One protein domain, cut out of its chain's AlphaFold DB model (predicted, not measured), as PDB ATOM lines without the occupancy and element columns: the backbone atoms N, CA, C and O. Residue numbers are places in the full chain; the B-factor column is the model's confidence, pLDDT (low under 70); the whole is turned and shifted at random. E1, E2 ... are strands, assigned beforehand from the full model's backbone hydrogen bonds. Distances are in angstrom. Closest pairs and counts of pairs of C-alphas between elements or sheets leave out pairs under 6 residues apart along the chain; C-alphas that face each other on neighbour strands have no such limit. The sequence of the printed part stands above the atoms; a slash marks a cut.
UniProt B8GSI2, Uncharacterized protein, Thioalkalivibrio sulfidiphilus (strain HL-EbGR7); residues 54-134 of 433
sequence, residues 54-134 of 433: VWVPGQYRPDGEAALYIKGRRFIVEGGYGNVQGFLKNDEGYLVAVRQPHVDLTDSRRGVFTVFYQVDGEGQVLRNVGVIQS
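Overview. This is residues 54 to 134 of the 433 residues of an uncharacterized protein of Thioalkalivibrio sulfidiphilus (strain HL-EbGR7) (UniProt B8GSI2). A twisted antiparallel sheet, ordered E3, E4, E5, E6, makes the body; the small hairpin E1 and E2 sits beyond its E3 edge, and residues 71 to 83 pass over one face. The printed part has 81 residues, 38 of them in six named strands, E1 to E6, under half; the class is all strand. It is compact, radius of gyration of the C-alphas 12.2 A, spanning 34 by 30 by 18 A.

Arrangement. Start at E1, residues 54 to 56, in an antiparallel hairpin with E2, residues 67 to 70; N 54 and O 69 are within hydrogen-bond range, 2.9 A. E3, residues 84 to 90, begins a meander of hairpins, each strand the antiparallel neighbour of the one before, through E4, 93 to 100, E5, 113 to 119, and E6, 125 to 133. Look for N 88 and O 95, N 96 and O 117, N 116 and O 130, each 2.8 A.

Along the chain. Find C-alpha 54 at (280.401, 167.580, 209.057). E4 runs 21.5 A; E6, 20.4 A, ends at (260.247, 167.788, 192.388).

Size, cuts and confidence. The printed part has no cut. Links E2 to E3 and E4 to E5 are long. Residues 105 to 108 have pLDDT under 70.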
ATOM      1  N   VAL A  54     281.325 168.056 208.019       97.62
ATOM      2  CA  VAL A  54     280.401 167.580 209.057       97.62
ATOM      3  C   VAL A  54     278.980 167.709 208.543       97.62
ATOM      4  O   VAL A  54     278.519 168.817 208.273       97.62
ATOM      5  N   TRP A  55     278.269 166.593 208.421       97.00
ATOM      6  CA  TRP A  55     276.841 166.593 208.121       97.00
ATOM      7  C   TRP A  55     276.042 166.273 209.375       97.00
ATOM      8  O   TRP A  55     276.250 165.246 210.018       97.00
ATOM      9  N   VAL A  56     275.124 167.170 209.720       94.25
ATOM     10  CA  VAL A  56     274.266 167.077 210.897       94.25
ATOM     11  C   VAL A  56     272.822 166.888 210.434       94.25
ATOM     12  O   VAL A  56     272.299 167.765 209.739       94.25
ATOM     13  N   PRO A  57     272.136 165.804 210.833       90.50
ATOM     14  CA  PRO A  57     270.739 165.606 210.484       90.50
ATOM     15  C   PRO A  57     269.855 166.631 211.203       90.50
ATOM     16  O   PRO A  57     270.106 167.005 212.351       90.50
ATOM     17  N   GLY A  58     268.766 167.047 210.551       87.25
ATOM     18  CA  GLY A  58     267.896 168.111 211.066       87.25
ATOM     19  C   GLY A  58     267.282 167.816 212.435       87.25
ATOM     20  O   GLY A  58     267.052 168.731 213.215       87.25
ATOM     21  N   GLN A  59     267.100 166.541 212.790       81.00
ATOM     22  CA  GLN A  59     266.576 166.145 214.101       81.00
ATOM     23  C   GLN A  59     267.473 166.524 215.291       81.00
ATOM     24  O   GLN A  59     266.991 166.613 216.421       81.00
ATOM     25  N   TYR A  60     268.771 166.733 215.058       84.25
ATOM     26  CA  TYR A  60     269.716 167.163 216.090       84.25
ATOM     27  C   TYR A  60     269.884 168.678 216.143       84.25
ATOM     28  O   TYR A  60     270.643 169.175 216.974       84.25
ATOM     29  N   ARG A  61     269.157 169.409 215.295       85.56
ATOM     30  CA  ARG A  61     269.238 170.860 215.187       85.56
ATOM     31  C   ARG A  61     267.935 171.530 215.633       85.56
ATOM     32  O   ARG A  61     266.862 170.950 215.453       85.56
ATOM     33  N   PRO A  62     267.997 172.761 216.170       82.75
ATOM     34  CA  PRO A  62     266.801 173.489 216.593       82.75
ATOM     35  C   PRO A  62     265.869 173.880 215.438       82.75
ATOM     36  O   PRO A  62     264.662 173.997 215.633       82.75
ATOM     37  N   ASP A  63     266.429 174.102 214.244       86.38
ATOM     38  CA  ASP A  63     265.698 174.517 213.039       86.38
ATOM     39  C   ASP A  63     265.018 173.345 212.309       86.38
ATOM     40  O   ASP A  63     264.198 173.567 211.420       86.38
ATOM     41  N   GLY A  64     265.322 172.097 212.685       86.56
ATOM     42  CA  GLY A  64     264.805 170.902 212.018       86.56
ATOM     43  C   GLY A  64     265.395 170.660 210.621       86.56
ATOM     44  O   GLY A  64     264.991 169.709 209.948       86.56
ATOM     45  N   GLU A  65     266.347 171.483 210.175       91.50
ATOM     46  CA  GLU A  65     266.968 171.389 208.853       91.50
ATOM     47  C   GLU A  65     268.306 170.669 208.939       91.50
ATOM     48  O   GLU A  65     269.126 170.982 209.796       91.50
ATOM     49  N   ALA A  66     268.559 169.718 208.039       93.75
ATOM     50  CA  ALA A  66     269.866 169.076 207.976       93.75
ATOM     51  C   ALA A  66     270.911 170.066 207.441       93.75
ATOM     52  O   ALA A  66     270.615 170.864 206.553       93.75
ATOM     53  N   ALA A  67     272.128 170.031 207.973       96.12
ATOM     54  CA  ALA A  67     273.175 170.985 207.628       96.12
ATOM     55  C   ALA A  67     274.473 170.273 207.268       96.12
ATOM     56  O   ALA A  67     274.917 169.382 207.986       96.12
ATOM     57  N   LEU A  68     275.107 170.723 206.189       97.75
ATOM     58  CA  LEU A  68     276.473 170.361 205.837       97.75
ATOM     59  C   LEU A  68     277.402 171.514 206.207       97.75
ATOM     60  O   LEU A  68     277.116 172.672 205.900       97.75
ATOM     61  N   TYR A  69     278.515 171.192 206.843       97.94
ATOM     62  CA  TYR A  69     279.625 172.095 207.086       97.94
ATOM     63  C   TYR A  69     280.811 171.622 206.256       97.94
ATOM     64  O   TYR A  69     281.155 170.447 206.329       97.94
ATOM     65  N   ILE A  70     281.433 172.525 205.502       97.62
ATOM     66  CA  ILE A  70     282.654 172.280 204.726       97.62
ATOM     67  C   ILE A  70     283.721 173.217 205.289       97.62
ATOM     68  O   ILE A  70     283.506 174.428 205.386       97.62
ATOM     69  N   LYS A  71     284.833 172.655 205.766       95.31
ATOM     70  CA  LYS A  71     285.916 173.360 206.473       95.31
ATOM     71  C   LYS A  71     285.396 174.254 207.603       95.31
ATOM     72  O   LYS A  71     285.779 175.414 207.752       95.31
ATOM     73  N   GLY A  72     284.445 173.720 208.370       93.94
ATOM     74  CA  GLY A  72     283.805 174.408 209.494       93.94
ATOM     75  C   GLY A  72     282.788 175.494 209.118       93.94
ATOM     76  O   GLY A  72     282.173 176.071 210.011       93.94
ATOM     77  N   ARG A  73     282.555 175.773 207.828       95.44
ATOM     78  CA  ARG A  73     281.555 176.751 207.369       95.44
ATOM     79  C   ARG A  73     280.281 176.043 206.933       95.44
ATOM     80  O   ARG A  73     280.347 175.090 206.165       95.44
ATOM     81  N   ARG A  74     279.117 176.513 207.398       96.25
ATOM     82  CA  ARG A  74     277.820 175.981 206.953       96.25
ATOM     83  C   ARG A  74     277.658 176.245 205.456       96.25
ATOM     84  O   ARG A  74     277.743 177.393 205.026       96.25
ATOM     85  N   PHE A  75     277.396 175.193 204.695       97.75
ATOM     86  CA  PHE A  75     277.062 175.285 203.284       97.75
ATOM     87  C   PHE A  75     275.643 175.835 203.122       97.75
ATOM     88  O   PHE A  75     274.687 175.320 203.711       97.75
ATOM     89  N   ILE A  76     275.524 176.905 202.342       96.88
ATOM     90  CA  ILE A  76     274.274 177.598 202.040       96.88
ATOM     91  C   ILE A  76     274.347 177.998 200.569       96.88
ATOM     92  O   ILE A  76     275.335 178.599 200.149       96.88
ATOM     93  N   VAL A  77     273.317 177.667 199.793       94.94
ATOM     94  CA  VAL A  77     273.222 178.090 198.388       94.94
ATOM     95  C   VAL A  77     272.504 179.434 198.257       94.94
ATOM     96  O   VAL A  77     271.941 179.962 199.222       94.94
ATOM     97  N   GLU A  78     272.514 180.000 197.050       89.69
ATOM     98  CA  GLU A  78     271.770 181.223 196.736       89.69
ATOM     99  C   GLU A  78     270.290 181.108 197.152       89.69
ATOM    100  O   GLU A  78     269.680 180.043 197.074       89.69
ATOM    101  N   GLY A  79     269.721 182.203 197.667       87.69
ATOM    102  CA  GLY A  79     268.389 182.207 198.285       87.69
ATOM    103  C   GLY A  79     268.377 181.814 199.768       87.69
ATOM    104  O   GLY A  79     267.324 181.856 200.398       87.69
ATOM    105  N   GLY A  80     269.536 181.486 200.353       91.88
ATOM    106  CA  GLY A  80     269.667 181.187 201.782       91.88
ATOM    107  C   GLY A  80     269.284 179.753 202.153       91.88
ATOM    108  O   GLY A  80     269.125 179.450 203.335       91.88
ATOM    109  N   TYR A  81     269.137 178.863 201.170       94.31
ATOM    110  CA  TYR A  81     268.752 177.478 201.416       94.31
ATOM    111  C   TYR A  81     269.944 176.671 201.944       94.31
ATOM    112  O   TYR A  81     270.962 176.518 201.273       94.31
ATOM    113  N   GLY A  82     269.804 176.144 203.162       94.62
ATOM    114  CA  GLY A  82     270.850 175.381 203.851       94.62
ATOM    115  C   GLY A  82     270.408 173.996 204.318       94.62
ATOM    116  O   GLY A  82     271.115 173.400 205.129       94.62
ATOM    117  N   ASN A  83     269.250 173.507 203.855       96.25
ATOM    118  CA  ASN A  83     268.695 172.207 204.233       96.25
ATOM    119  C   ASN A  83     269.275 171.084 203.353       96.25
ATOM    120  O   ASN A  83     268.654 170.639 202.382       96.25
ATOM    121  N   VAL A  84     270.498 170.666 203.672       97.00
ATOM    122  CA  VAL A  84     271.266 169.675 202.908       97.00
ATOM    123  C   VAL A  84     270.829 168.266 203.287       97.00
ATOM    124  O   VAL A  84     271.143 167.777 204.367       97.00
ATOM    125  N   GLN A  85     270.125 167.591 202.386       95.19
ATOM    126  CA  GLN A  85     269.558 166.261 202.625       95.19
ATOM    127  C   GLN A  85     270.573 165.122 202.437       95.19
ATOM    128  O   GLN A  85     270.363 164.033 202.957       95.19
ATOM    129  N   GLY A  86     271.664 165.368 201.709       95.50
ATOM    130  CA  GLY A  86     272.745 164.409 201.497       95.50
ATOM    131  C   GLY A  86     273.865 164.999 200.644       95.50
ATOM    132  O   GLY A  86     273.667 166.021 199.979       95.50
ATOM    133  N   PHE A  87     275.034 164.362 200.664       97.62
ATOM    134  CA  PHE A  87     276.149 164.715 199.788       97.62
ATOM    135  C   PHE A  87     276.983 163.488 199.400       97.62
ATOM    136  O   PHE A  87     276.958 162.477 200.103       97.62
ATOM    137  N   LEU A  88     277.720 163.584 198.293       97.50
ATOM    138  CA  LEU A  88     278.721 162.609 197.862       97.50
ATOM    139  C   LEU A  88     280.024 163.311 197.494       97.50
ATOM    140  O   LEU A  88     279.975 164.331 196.815       97.50
ATOM    141  N   LYS A  89     281.175 162.764 197.896       96.38
ATOM    142  CA  LYS A  89     282.489 163.300 197.505       96.38
ATOM    143  C   LYS A  89     282.861 162.832 196.096       96.38
ATOM    144  O   LYS A  89     282.666 161.661 195.775       96.38
ATOM    145  N   ASN A  90     283.399 163.720 195.270       95.75
ATOM    146  CA  ASN A  90     283.896 163.436 193.921       95.75
ATOM    147  C   ASN A  90     285.209 164.190 193.647       95.75
ATOM    148  O   ASN A  90     285.694 164.923 194.509       95.75
ATOM    149  N   ASP A  91     285.796 163.999 192.465       95.00
ATOM    150  CA  ASP A  91     287.093 164.603 192.116       95.00
ATOM    151  C   ASP A  91     287.035 166.140 192.027       95.00
ATOM    152  O   ASP A  91     288.039 166.818 192.233       95.00
ATOM    153  N   GLU A  92     285.851 166.700 191.764       94.00
ATOM    154  CA  GLU A  92     285.598 168.146 191.713       94.00
ATOM    155  C   GLU A  92     285.235 168.740 193.092       94.00
ATOM    156  O   GLU A  92     285.075 169.953 193.206       94.00
ATOM    157  N   GLY A  93     285.095 167.916 194.136       96.88
ATOM    158  CA  GLY A  93     284.615 168.304 195.463       96.88
ATOM    159  C   GLY A  93     283.439 167.436 195.910       96.88
ATOM    160  O   GLY A  93     283.636 166.329 196.413       96.88
ATOM    161  N   TYR A  94     282.213 167.941 195.763       98.19
ATOM    162  CA  TYR A  94     281.001 167.317 196.283       98.19
ATOM    163  C   TYR A  94     279.788 167.487 195.361       98.19
ATOM    164  O   TYR A  94     279.491 168.583 194.891       98.19
ATOM    165  N   LEU A  95     278.996 166.428 195.211       98.50
ATOM    166  CA  LEU A  95     277.593 166.529 194.817       98.50
ATOM    167  C   LEU A  95     276.749 166.749 196.075       98.50
ATOM    168  O   LEU A  95     276.777 165.916 196.978       98.50
ATOM    169  N   VAL A  96     275.960 167.818 196.127       98.50
ATOM    170  CA  VAL A  96     275.146 168.177 197.299       98.50
ATOM    171  C   VAL A  96     273.672 168.281 196.920       98.50
ATOM    172  O   VAL A  96     273.316 169.006 195.994       98.50
ATOM    173  N   ALA A  97     272.802 167.586 197.658       97.94
ATOM    174  CA  ALA A  97     271.351 167.641 197.489       97.94
ATOM    175  C   ALA A  97     270.716 168.564 198.540       97.94
ATOM    176  O   ALA A  97     270.802 168.307 199.744       97.94
ATOM    177  N   VAL A  98     270.048 169.626 198.093       97.56
ATOM    178  CA  VAL A  98     269.444 170.657 198.949       97.56
ATOM    179  C   VAL A  98     267.931 170.661 198.771       97.56
ATOM    180  O   VAL A  98     267.429 170.749 197.651       97.56
ATOM    181  N   ARG A  99     267.187 170.596 199.878       95.62
ATOM    182  CA  ARG A  99     265.725 170.725 199.869       95.62
ATOM    183  C   ARG A  99     265.332 172.195 199.778       95.62
ATOM    184  O   ARG A  99     265.751 172.991 200.614       95.62
ATOM    185  N   GLN A 100     264.496 172.538 198.802       94.00
ATOM    186  CA  GLN A 100     264.081 173.914 198.530       94.00
ATOM    187  C   GLN A 100     262.577 174.004 198.225       94.00
ATOM    188  O   GLN A 100     262.010 173.085 197.630       94.00
ATOM    189  N   PRO A 101     261.900 175.095 198.624       90.75
ATOM    190  CA  PRO A 101     260.506 175.351 198.255       90.75
ATOM    191  C   PRO A 101     260.340 175.845 196.803       90.75
ATOM    192  O   PRO A 101     259.242 175.801 196.248       90.75
ATOM    193  N   HIS A 102     261.429 176.311 196.189       86.12
ATOM    194  CA  HIS A 102     261.503 176.815 194.817       86.12
ATOM    195  C   HIS A 102     262.814 176.339 194.185       86.12
ATOM    196  O   HIS A 102     263.730 175.971 194.911       86.12
ATOM    197  N   VAL A 103     262.896 176.300 192.853       81.94
ATOM    198  CA  VAL A 103     264.129 175.903 192.141       81.94
ATOM    199  C   VAL A 103     265.123 177.059 192.066       81.94
ATOM    200  O   VAL A 103     266.322 176.870 192.244       81.94
ATOM    201  N   ASP A 104     264.600 178.253 191.814       73.88
ATOM    202  CA  ASP A 104     265.299 179.522 191.918       73.88
ATOM    203  C   ASP A 104     264.303 180.599 192.382       73.88
ATOM    204  O   ASP A 104     263.094 180.356 192.464       73.88
ATOM    205  N   LEU A 105     264.803 181.793 192.712       64.81
ATOM    206  CA  LEU A 105     263.978 182.900 193.217       64.81
ATOM    207  C   LEU A 105     263.005 183.473 192.170       64.81
ATOM    208  O   LEU A 105     262.129 184.265 192.520       64.81
ATOM    209  N   THR A 106     263.155 183.100 190.899       66.62
ATOM    210  CA  THR A 106     262.339 183.567 189.770       66.62
ATOM    211  C   THR A 106     261.309 182.533 189.301       66.62
ATOM    212  O   THR A 106     260.354 182.888 188.604       66.62
ATOM    213  N   ASP A 107     261.444 181.271 189.710       69.81
ATOM    214  CA  ASP A 107     260.555 180.180 189.330       69.81
ATOM    215  C   ASP A 107     259.222 180.265 190.089       69.81
ATOM    216  O   ASP A 107     259.124 180.074 191.302       69.81
ATOM    217  N   SER A 108     258.151 180.519 189.337       67.25
ATOM    218  CA  SER A 108     256.781 180.592 189.860       67.25
ATOM    219  C   SER A 108     256.214 179.246 190.333       67.25
ATOM    220  O   SER A 108     255.167 179.217 190.995       67.25
ATOM    221  N   ARG A 109     256.865 178.121 190.004       74.81
ATOM    222  CA  ARG A 109     256.420 176.795 190.430       74.81
ATOM    223  C   ARG A 109     256.529 176.678 191.946       74.81
ATOM    224  O   ARG A 109     257.572 176.892 192.560       74.81
ATOM    225  N   ARG A 110     255.413 176.291 192.557       72.44
ATOM    226  CA  ARG A 110     255.335 175.968 193.983       72.44
ATOM    227  C   ARG A 110     255.487 174.467 194.164       72.44
ATOM    228  O   ARG A 110     254.879 173.685 193.434       72.44
ATOM    229  N   GLY A 111     256.263 174.060 195.157       84.88
ATOM    230  CA  GLY A 111     256.441 172.653 195.477       84.88
ATOM    231  C   GLY A 111     257.542 172.442 196.497       84.88
ATOM    232  O   GLY A 111     258.094 173.389 197.036       84.88
ATOM    233  N   VAL A 112     257.855 171.184 196.770       91.56
ATOM    234  CA  VAL A 112     259.111 170.834 197.428       91.56
ATOM    235  C   VAL A 112     260.004 170.234 196.358       91.56
ATOM    236  O   VAL A 112     259.594 169.316 195.645       91.56
ATOM    237  N   PHE A 113     261.201 170.783 196.239       94.88
ATOM    238  CA  PHE A 113     262.218 170.372 195.293       94.88
ATOM    239  C   PHE A 113     263.440 169.879 196.055       94.88
ATOM    240  O   PHE A 113     263.772 170.384 197.127       94.88
ATOM    241  N   THR A 114     264.118 168.898 195.481       96.56
ATOM    242  CA  THR A 114     265.504 168.580 195.813       96.56
ATOM    243  C   THR A 114     266.353 169.048 194.643       96.56
ATOM    244  O   THR A 114     266.198 168.546 193.527       96.56
ATOM    245  N   VAL A 115     267.194 170.049 194.887       96.75
ATOM    246  CA  VAL A 115     268.101 170.631 193.895       96.75
ATOM    247  C   VAL A 115     269.505 170.102 194.152       96.75
ATOM    248  O   VAL A 115     269.957 170.059 195.297       96.75
ATOM    249  N   PHE A 116     270.175 169.675 193.090       98.12
ATOM    250  CA  PHE A 116     271.500 169.081 193.134       98.12
ATOM    251  C   PHE A 116     272.525 170.099 192.653       98.12
ATOM    252  O   PHE A 116     272.376 170.681 191.578       98.12
ATOM    253  N   TYR A 117     273.578 170.293 193.435       98.12
ATOM    254  CA  TYR A 117     274.670 171.203 193.121       98.12
ATOM    255  C   TYR A 117     275.983 170.443 193.077       98.12
ATOM    256  O   TYR A 117     276.234 169.590 193.927       98.12
ATOM    257  N   GLN A 118     276.826 170.798 192.115       98.31
ATOM    258  CA  GLN A 118     278.244 170.492 192.189       98.31
ATOM    259  C   GLN A 118     278.910 171.602 192.999       98.31
ATOM    260  O   GLN A 118     278.704 172.787 192.719       98.31
ATOM    261  N   VAL A 119     279.690 171.216 193.996       98.25
ATOM    262  CA  VAL A 119     280.318 172.098 194.978       98.25
ATOM    263  C   VAL A 119     281.799 171.754 195.049       98.25
ATOM    264  O   VAL A 119     282.145 170.580 194.992       98.25
ATOM    265  N   ASP A 120     282.677 172.744 195.148       97.75
ATOM    266  CA  ASP A 120     284.114 172.496 195.275       97.75
ATOM    267  C   ASP A 120     284.538 172.118 196.708       97.75
ATOM    268  O   ASP A 120     283.744 172.113 197.652       97.75
ATOM    269  N   GLY A 121     285.828 171.815 196.884       96.38
ATOM    270  CA  GLY A 121     286.421 171.507 198.190       96.38
ATOM    271  C   GLY A 121     286.336 172.641 199.226       96.38
ATOM    272  O   GLY A 121     286.512 172.388 200.417       96.38
ATOM    273  N   GLU A 122     286.066 173.880 198.806       96.94
ATOM    274  CA  GLU A 122     285.912 175.051 199.680       96.94
ATOM    275  C   GLU A 122     284.442 175.359 200.012       96.94
ATOM    276  O   GLU A 122     284.157 176.276 200.789       96.94
ATOM    277  N   GLY A 123     283.501 174.607 199.437       96.81
ATOM    278  CA  GLY A 123     282.069 174.819 199.611       96.81
ATOM    279  C   GLY A 123     281.453 175.833 198.644       96.81
ATOM    280  O   GLY A 123     280.328 176.272 198.887       96.81
ATOM    281  N   GLN A 124     282.145 176.224 197.570       97.56
ATOM    282  CA  GLN A 124     281.584 177.084 196.525       97.56
ATOM    283  C   GLN A 124     280.779 176.267 195.519       97.56
ATOM    284  O   GLN A 124     281.216 175.217 195.054       97.56
ATOM    285  N   VAL A 125     279.598 176.763 195.150       97.50
ATOM    286  CA  VAL A 125     278.773 176.142 194.109       97.50
ATOM    287  C   VAL A 125     279.421 176.375 192.745       97.50
ATOM    288  O   VAL A 125     279.547 177.515 192.305       97.50
ATOM    289  N   LEU A 126     279.785 175.293 192.057       96.81
ATOM    290  CA  LEU A 126     280.329 175.333 190.700       96.81
ATOM    291  C   LEU A 126     279.215 175.393 189.649       96.81
ATOM    292  O   LEU A 126     279.302 176.153 188.686       96.81
ATOM    293  N   ARG A 127     278.163 174.583 189.822       95.56
ATOM    294  CA  ARG A 127     276.994 174.546 188.925       95.56
ATOM    295  C   ARG A 127     275.784 173.872 189.569       95.56
ATOM    296  O   ARG A 127     275.925 173.045 190.470       95.56
ATOM    297  N   ASN A 128     274.600 174.175 189.038       95.56
ATOM    298  CA  ASN A 128     273.399 173.367 189.242       95.56
ATOM    299  C   ASN A 128     273.483 172.119 188.347       95.56
ATOM    300  O   ASN A 128     273.708 172.234 187.142       95.56
ATOM    301  N   VAL A 129     273.350 170.943 188.952       97.06
ATOM    302  CA  VAL A 129     273.399 169.639 188.275       97.06
ATOM    303  C   VAL A 129     272.010 169.233 187.790       97.06
ATOM    304  O   VAL A 129     271.860 168.723 186.683       97.06
ATOM    305  N   GLY A 130     270.985 169.470 188.607       96.19
ATOM    306  CA  GLY A 130     269.615 169.156 188.245       96.19
ATOM    307  C   GLY A 130     268.639 169.245 189.410       96.19
ATOM    308  O   GLY A 130     268.979 169.637 190.525       96.19
ATOM    309  N   VAL A 131     267.382 168.898 189.137       95.88
ATOM    310  CA  VAL A 131     266.260 169.105 190.062       95.88
ATOM    311  C   VAL A 131     265.315 167.913 190.023       95.88
ATOM    312  O   VAL A 131     264.986 167.415 188.948       95.88
ATOM    313  N   ILE A 132     264.822 167.500 191.191       96.06
ATOM    314  CA  ILE A 132     263.720 166.542 191.328       96.06
ATOM    315  C   ILE A 132     262.622 167.172 192.189       96.06
ATOM    316  O   ILE A 132     262.857 167.557 193.334       96.06
ATOM    317  N   GLN A 133     261.405 167.277 191.651       94.69
ATOM    318  CA  GLN A 133     260.247 167.788 192.388       94.69
ATOM    319  C   GLN A 133     259.622 166.670 193.232       94.69
ATOM    320  O   GLN A 133     258.805 165.891 192.747       94.69
ATOM    321  N   SER A 134     260.005 166.589 194.503       91.56
ATOM    322  CA  SER A 134     259.393 165.686 195.475       91.56
ATOM    323  C   SER A 134     259.623 166.176 196.903       91.56
ATOM    324  O   SER A 134     260.685 166.697 197.235       91.56
TER     325      SER A 134